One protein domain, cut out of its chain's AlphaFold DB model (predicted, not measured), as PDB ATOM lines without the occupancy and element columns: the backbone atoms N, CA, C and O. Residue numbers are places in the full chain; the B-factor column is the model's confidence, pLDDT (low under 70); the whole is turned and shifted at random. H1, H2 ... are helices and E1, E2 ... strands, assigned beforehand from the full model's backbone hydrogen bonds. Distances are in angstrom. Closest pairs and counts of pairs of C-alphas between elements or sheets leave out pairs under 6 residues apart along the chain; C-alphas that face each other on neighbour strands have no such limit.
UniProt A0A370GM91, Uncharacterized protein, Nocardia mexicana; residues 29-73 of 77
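AT A GLANCE: This is residues 29 to 73 of the 77 residues of an uncharacterized protein of Nocardia mexicana (UniProt A0A370GM91). A short ribbon of two strands, E1 beside E2, makes one side of a small rounded body, and H1 makes the opposite side. H2 and H3 fill places between these two sides and are apart from each other, with H3 about perpendicular to H1. The printed part has 45 residues, with two named strands and three named helices in the order E1, H1, H2, E2, H3; the sheet E1 - E2 is antiparallel and the class is mixed, helices and strands. It is compact, with a radius of gyration of the C-alphas of 9.0 A and spans of 21 by 20 by 17 A.

HOW THE PARTS SIT: E1, residues 29 to 31, and E2, residues 58 to 61, are antiparallel neighbours at 134 degrees. N 30 and O 59 are within hydrogen-bond range at 2.9 A, as are N 59 and O 30 at 2.9 A. H1, residues 34 to 43, touches H2, residues 47 to 50; their closest C-alphas, those of Ser 40 and Val 47, are 5.9 A apart. H1 and H3, residues 63 to 71, are close but not clearly touching, about perpendicular at 87 degrees; their closest C-alphas, those of Ser 40 and Leu 69, are 7.0 A apart. H1 and E2 are apart, and so are E1 and H2. In H1 and H3 every O i to N i+4 pair is within hydrogen-bond range; H2 is too short for such a pair.

IN THESE COORDINATES: E1 begins at C-alpha 29 (148.919, 189.426, 213.820) and is 6.9 A long. H1 begins at C-alpha 34 (146.733, 175.200, 220.788) and is 14.2 A long. H2 measures 5.1 A, E2 9.5 A and H3 11.9 A, ending at C-alpha 71 (141.339, 178.554, 203.949).

THE WHOLE: The two C-alphas farthest apart, those of Gln 54 and Ala 71, are 22.3 A apart. The printed part has no cut. The links E1 to H1, H1 to H2 and E2 to H3 are tight, and H2 to E2 is short with 7 residues. The mean pLDDT of the printed part is 84.8, and no printed residue is under 70.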
ATOM      1  N   THR A  29     148.693 189.900 212.456       83.06
ATOM      2  CA  THR A  29     148.919 189.426 213.820       83.06
ATOM      3  C   THR A  29     147.851 188.402 214.160       83.06
ATOM      4  O   THR A  29     146.673 188.746 214.255       83.06
ATOM      5  N   ILE A  30     148.261 187.159 214.385       84.31
ATOM      6  CA  ILE A  30     147.377 186.100 214.868       84.31
ATOM      7  C   ILE A  30     147.755 185.675 216.270       84.31
ATOM      8  O   ILE A  30     148.931 185.596 216.624       84.31
ATOM      9  N   THR A  31     146.750 185.342 217.068       87.06
ATOM     10  CA  THR A  31     146.970 184.625 218.318       87.06
ATOM     11  C   THR A  31     147.135 183.148 218.003       87.06
ATOM     12  O   THR A  31     146.210 182.497 217.513       87.06
ATOM     13  N   VAL A  32     148.313 182.604 218.292       87.06
ATOM     14  CA  VAL A  32     148.562 181.173 218.158       87.06
ATOM     15  C   VAL A  32     147.863 180.471 219.306       87.06
ATOM     16  O   VAL A  32     148.274 180.590 220.453       87.06
ATOM     17  N   THR A  33     146.783 179.756 219.024       87.75
ATOM     18  CA  THR A  33     146.113 178.895 220.004       87.75
ATOM     19  C   THR A  33     146.601 177.455 219.854       87.75
ATOM     20  O   THR A  33     147.135 177.076 218.813       87.75
ATOM     21  N   ALA A  34     146.413 176.625 220.884       85.62
ATOM     22  CA  ALA A  34     146.733 175.200 220.788       85.62
ATOM     23  C   ALA A  34     145.906 174.494 219.691       85.62
ATOM     24  O   ALA A  34     146.419 173.602 219.020       85.62
ATOM     25  N   GLU A  35     144.660 174.928 219.465       87.88
ATOM     26  CA  GLU A  35     143.824 174.455 218.353       87.88
ATOM     27  C   GLU A  35     144.397 174.841 216.993       87.88
ATOM     28  O   GLU A  35     144.511 173.987 216.115       87.88
ATOM     29  N   LEU A  36     144.813 176.099 216.825       87.12
ATOM     30  CA  LEU A  36     145.419 176.560 215.581       87.12
ATOM     31  C   LEU A  36     146.725 175.808 215.302       87.12
ATOM     32  O   LEU A  36     146.945 175.388 214.170       87.12
ATOM     33  N   LEU A  37     147.547 175.577 216.330       86.88
ATOM     34  CA  LEU A  37     148.784 174.797 216.227       86.88
ATOM     35  C   LEU A  37     148.512 173.321 215.883       86.88
ATOM     36  O   LEU A  37     149.201 172.720 215.064       86.88
ATOM     37  N   GLY A  38     147.477 172.720 216.473       87.25
ATOM     38  CA  GLY A  38     147.052 171.364 216.121       87.25
ATOM     39  C   GLY A  38     146.530 171.273 214.684       87.25
ATOM     40  O   GLY A  38     146.845 170.329 213.959       87.25
ATOM     41  N   CYS A  39     145.766 172.273 214.245       88.25
ATOM     42  CA  CYS A  39     145.222 172.349 212.892       88.25
ATOM     43  C   CYS A  39     146.312 172.594 211.841       88.25
ATOM     44  O   CYS A  39     146.288 171.964 210.779       88.25
ATOM     45  N   SER A  40     147.288 173.449 212.153       87.88
ATOM     46  CA  SER A  40     148.437 173.744 211.301       87.88
ATOM     47  C   SER A  40     149.295 172.495 211.083       87.88
ATOM     48  O   SER A  40     149.622 172.182 209.940       87.88
ATOM     49  N   ILE A  41     149.557 171.712 212.138       88.06
ATOM     50  CA  ILE A  41     150.270 170.427 212.056       88.06
ATOM     51  C   ILE A  41     149.479 169.406 211.230       88.06
ATOM     52  O   ILE A  41     150.053 168.766 210.349       88.06
ATOM     53  N   GLN A  42     148.169 169.270 211.464       88.44
ATOM     54  CA  GLN A  42     147.338 168.331 210.697       88.44
ATOM     55  C   GLN A  42     147.269 168.670 209.204       88.44
ATOM     56  O   GLN A  42     147.244 167.764 208.374       88.44
ATOM     57  N   ASN A  43     147.244 169.958 208.855       86.81
ATOM     58  CA  ASN A  43     147.142 170.412 207.468       86.81
ATOM     59  C   ASN A  43     148.498 170.730 206.820       86.81
ATOM     60  O   ASN A  43     148.524 171.036 205.630       86.81
ATOM     61  N   GLN A  44     149.598 170.638 207.577       86.06
ATOM     62  CA  GLN A  44     150.960 171.019 207.178       86.06
ATOM     63  C   GLN A  44     151.083 172.472 206.685       86.06
ATOM     64  O   GLN A  44     151.816 172.765 205.744       86.06
ATOM     65  N   VAL A  45     150.378 173.399 207.334       83.81
ATOM     66  CA  VAL A  45     150.304 174.815 206.936       83.81
ATOM     67  C   VAL A  45     151.021 175.684 207.944       83.81
ATOM     68  O   VAL A  45     150.693 175.632 209.120       83.81
ATOM     69  N   GLY A  46     151.992 176.494 207.516       77.31
ATOM     70  CA  GLY A  46     152.681 177.428 208.417       77.31
ATOM     71  C   GLY A  46     153.403 176.753 209.588       77.31
ATOM     72  O   GLY A  46     153.797 177.431 210.531       77.31
ATOM     73  N   VAL A  47     153.590 175.428 209.547       80.81
ATOM     74  CA  VAL A  47     154.202 174.650 210.632       80.81
ATOM     75  C   VAL A  47     155.600 175.143 210.962       80.81
ATOM     76  O   VAL A  47     155.953 175.152 212.123       80.81
ATOM     77  N   ASP A  48     156.364 175.621 209.984       81.94
ATOM     78  CA  ASP A  48     157.706 176.164 210.213       81.94
ATOM     79  C   ASP A  48     157.660 177.502 210.975       81.94
ATOM     80  O   ASP A  48     158.332 177.682 211.990       81.94
ATOM     81  N   ALA A  49     156.758 178.398 210.556       75.62
ATOM     82  CA  ALA A  49     156.551 179.699 211.186       75.62
ATOM     83  C   ALA A  49     155.936 179.587 212.591       75.62
ATOM     84  O   ALA A  49     156.217 180.412 213.458       75.62
ATOM     85  N   LEU A  50     155.106 178.565 212.829       79.62
ATOM     86  CA  LEU A  50     154.413 178.363 214.098       79.62
ATOM     87  C   LEU A  50     155.077 177.332 215.025       79.62
ATOM     88  O   LEU A  50     154.792 177.352 216.219       79.62
ATOM     89  N   ALA A  51     155.982 176.471 214.547       77.81
ATOM     90  CA  ALA A  51     156.603 175.410 215.358       77.81
ATOM     91  C   ALA A  51     157.383 175.940 216.565       77.81
ATOM     92  O   ALA A  51     157.490 175.248 217.575       77.81
ATOM     93  N   ASN A  52     157.926 177.157 216.474       78.31
ATOM     94  CA  ASN A  52     158.640 177.806 217.577       78.31
ATOM     95  C   ASN A  52     157.764 178.750 218.413       78.31
ATOM     96  O   ASN A  52     158.253 179.363 219.363       78.31
ATOM     97  N   VAL A  53     156.477 178.882 218.089       82.62
ATOM     98  CA  VAL A  53     155.580 179.818 218.765       82.62
ATOM     99  C   VAL A  53     154.813 179.106 219.867       82.62
ATOM    100  O   VAL A  53     154.151 178.094 219.647       82.62
ATOM    101  N   GLN A  54     154.872 179.660 221.077       83.75
ATOM    102  CA  GLN A  54     154.106 179.135 222.198       83.75
ATOM    103  C   GLN A  54     152.615 179.478 222.063       83.75
ATOM    104  O   GLN A  54     152.275 180.636 221.791       83.75
ATOM    105  N   PRO A  55     151.712 178.510 222.302       84.75
ATOM    106  CA  PRO A  55     150.283 178.781 222.309       84.75
ATOM    107  C   PRO A  55     149.941 179.816 223.391       84.75
ATOM    108  O   PRO A  55     150.491 179.792 224.490       84.75
ATOM    109  N   GLY A  56     149.034 180.735 223.069       82.75
ATOM    110  CA  GLY A  56     148.719 181.926 223.857       82.75
ATOM    111  C   GLY A  56     149.511 183.172 223.450       82.75
ATOM    112  O   GLY A  56     149.237 184.248 223.974       82.75
ATOM    113  N   THR A  57     150.453 183.056 222.507       82.62
ATOM    114  CA  THR A  57     151.254 184.191 222.025       82.62
ATOM    115  C   THR A  57     150.688 184.746 220.725       82.62
ATOM    116  O   THR A  57     150.268 183.997 219.843       82.62
ATOM    117  N   SER A  58     150.703 186.069 220.590       84.62
ATOM    118  CA  SER A  58     150.408 186.746 219.330       84.62
ATOM    119  C   SER A  58     151.676 186.837 218.493       84.62
ATOM    120  O   SER A  58     152.680 187.365 218.970       84.62
ATOM    121  N   VAL A  59     151.636 186.350 217.258       85.44
ATOM    122  CA  VAL A  59     152.747 186.481 216.310       85.44
ATOM    123  C   VAL A  59     152.253 187.059 215.008       85.44
ATOM    124  O   VAL A  59     151.122 186.819 214.584       85.44
ATOM    125  N   THR A  60     153.120 187.833 214.380       85.94
ATOM    126  CA  THR A  60     152.864 188.379 213.062       85.94
ATOM    127  C   THR A  60     153.277 187.344 212.027       85.94
ATOM    128  O   THR A  60     154.433 186.922 211.999       85.94
ATOM    129  N   VAL A  61     152.325 186.896 211.215       85.12
ATOM    130  CA  VAL A  61     152.559 185.952 210.119       85.12
ATOM    131  C   VAL A  61     152.331 186.645 208.790       85.12
ATOM    132  O   VAL A  61     151.489 187.533 208.675       85.12
ATOM    133  N   SER A  62     153.035 186.199 207.756       84.75
ATOM    134  CA  SER A  62     152.797 186.679 206.399       84.75
ATOM    135  C   SER A  62     151.343 186.440 205.982       84.75
ATOM    136  O   SER A  62     150.742 185.418 206.325       84.75
ATOM    137  N   ASN A  63     150.792 187.352 205.176       84.12
ATOM    138  CA  ASN A  63     149.410 187.271 204.691       84.12
ATOM    139  C   ASN A  63     149.098 185.937 203.979       84.12
ATOM    140  O   ASN A  63     148.005 185.402 204.108       84.12
ATOM    141  N   GLU A  64     150.081 185.356 203.286       85.75
ATOM    142  CA  GLU A  64     149.979 184.027 202.670       85.75
ATOM    143  C   GLU A  64     149.698 182.915 203.695       85.75
ATOM    144  O   GLU A  64     148.791 182.110 203.494       85.75
ATOM    145  N   VAL A  65     150.407 182.910 204.830       84.94
ATOM    146  CA  VAL A  65     150.230 181.921 205.902       84.94
ATOM    147  C   VAL A  65     148.884 182.137 206.579       84.94
ATOM    148  O   VAL A  65     148.170 181.174 206.852       84.94
ATOM    149  N   PHE A  66     148.507 183.398 206.804       86.00
ATOM    150  CA  PHE A  66     147.194 183.749 207.335       86.00
ATOM    151  C   PHE A  66     146.055 183.260 206.431       86.00
ATOM    152  O   PHE A  66     145.118 182.609 206.898       86.00
ATOM    153  N   ALA A  67     146.142 183.543 205.131       86.06
ATOM    154  CA  ALA A  67     145.147 183.136 204.151       86.06
ATOM    155  C   ALA A  67     145.045 181.611 204.047       86.06
ATOM    156  O   ALA A  67     143.931 181.092 203.976       86.06
ATOM    157  N   ASP A  68     146.170 180.894 204.093       88.06
ATOM    158  CA  ASP A  68     146.181 179.431 204.042       88.06
ATOM    159  C   ASP A  68     145.580 178.817 205.319       88.06
ATOM    160  O   ASP A  68     144.659 178.001 205.246       88.06
ATOM    161  N   LEU A  69     145.973 179.313 206.502       86.94
ATOM    162  CA  LEU A  69     145.369 178.928 207.786       86.94
ATOM    163  C   LEU A  69     143.853 179.170 207.792       86.94
ATOM    164  O   LEU A  69     143.090 178.331 208.273       86.94
ATOM    165  N   LYS A  70     143.400 180.297 207.234       86.38
ATOM    166  CA  LYS A  70     141.976 180.632 207.124       86.38
ATOM    167  C   LYS A  70     141.261 179.736 206.115       86.38
ATOM    168  O   LYS A  70     140.164 179.267 206.401       86.38
ATOM    169  N   ALA A  71     141.879 179.452 204.969       88.50
ATOM    170  CA  ALA A  71     141.339 178.554 203.949       88.50
ATOM    171  C   ALA A  71     141.177 177.116 204.470       88.50
ATOM    172  O   ALA A  71     140.235 176.424 204.084       88.50
ATOM    173  N   LYS A  72     142.054 176.682 205.383       87.19
ATOM    174  CA  LYS A  72     141.940 175.403 206.100       87.19
ATOM    175  C   LYS A  72     140.977 175.428 207.290       87.19
ATOM    176  O   LYS A  72     140.738 174.379 207.881       87.19
ATOM    177  N   GLY A  73     140.435 176.591 207.651       86.50
ATOM    178  CA  GLY A  73     139.566 176.750 208.820       86.50
ATOM    179  C   GLY A  73     140.298 176.638 210.161       86.50
ATOM    180  O   GLY A  73     139.664 176.368 211.174       86.50
TER     181      GLY A  73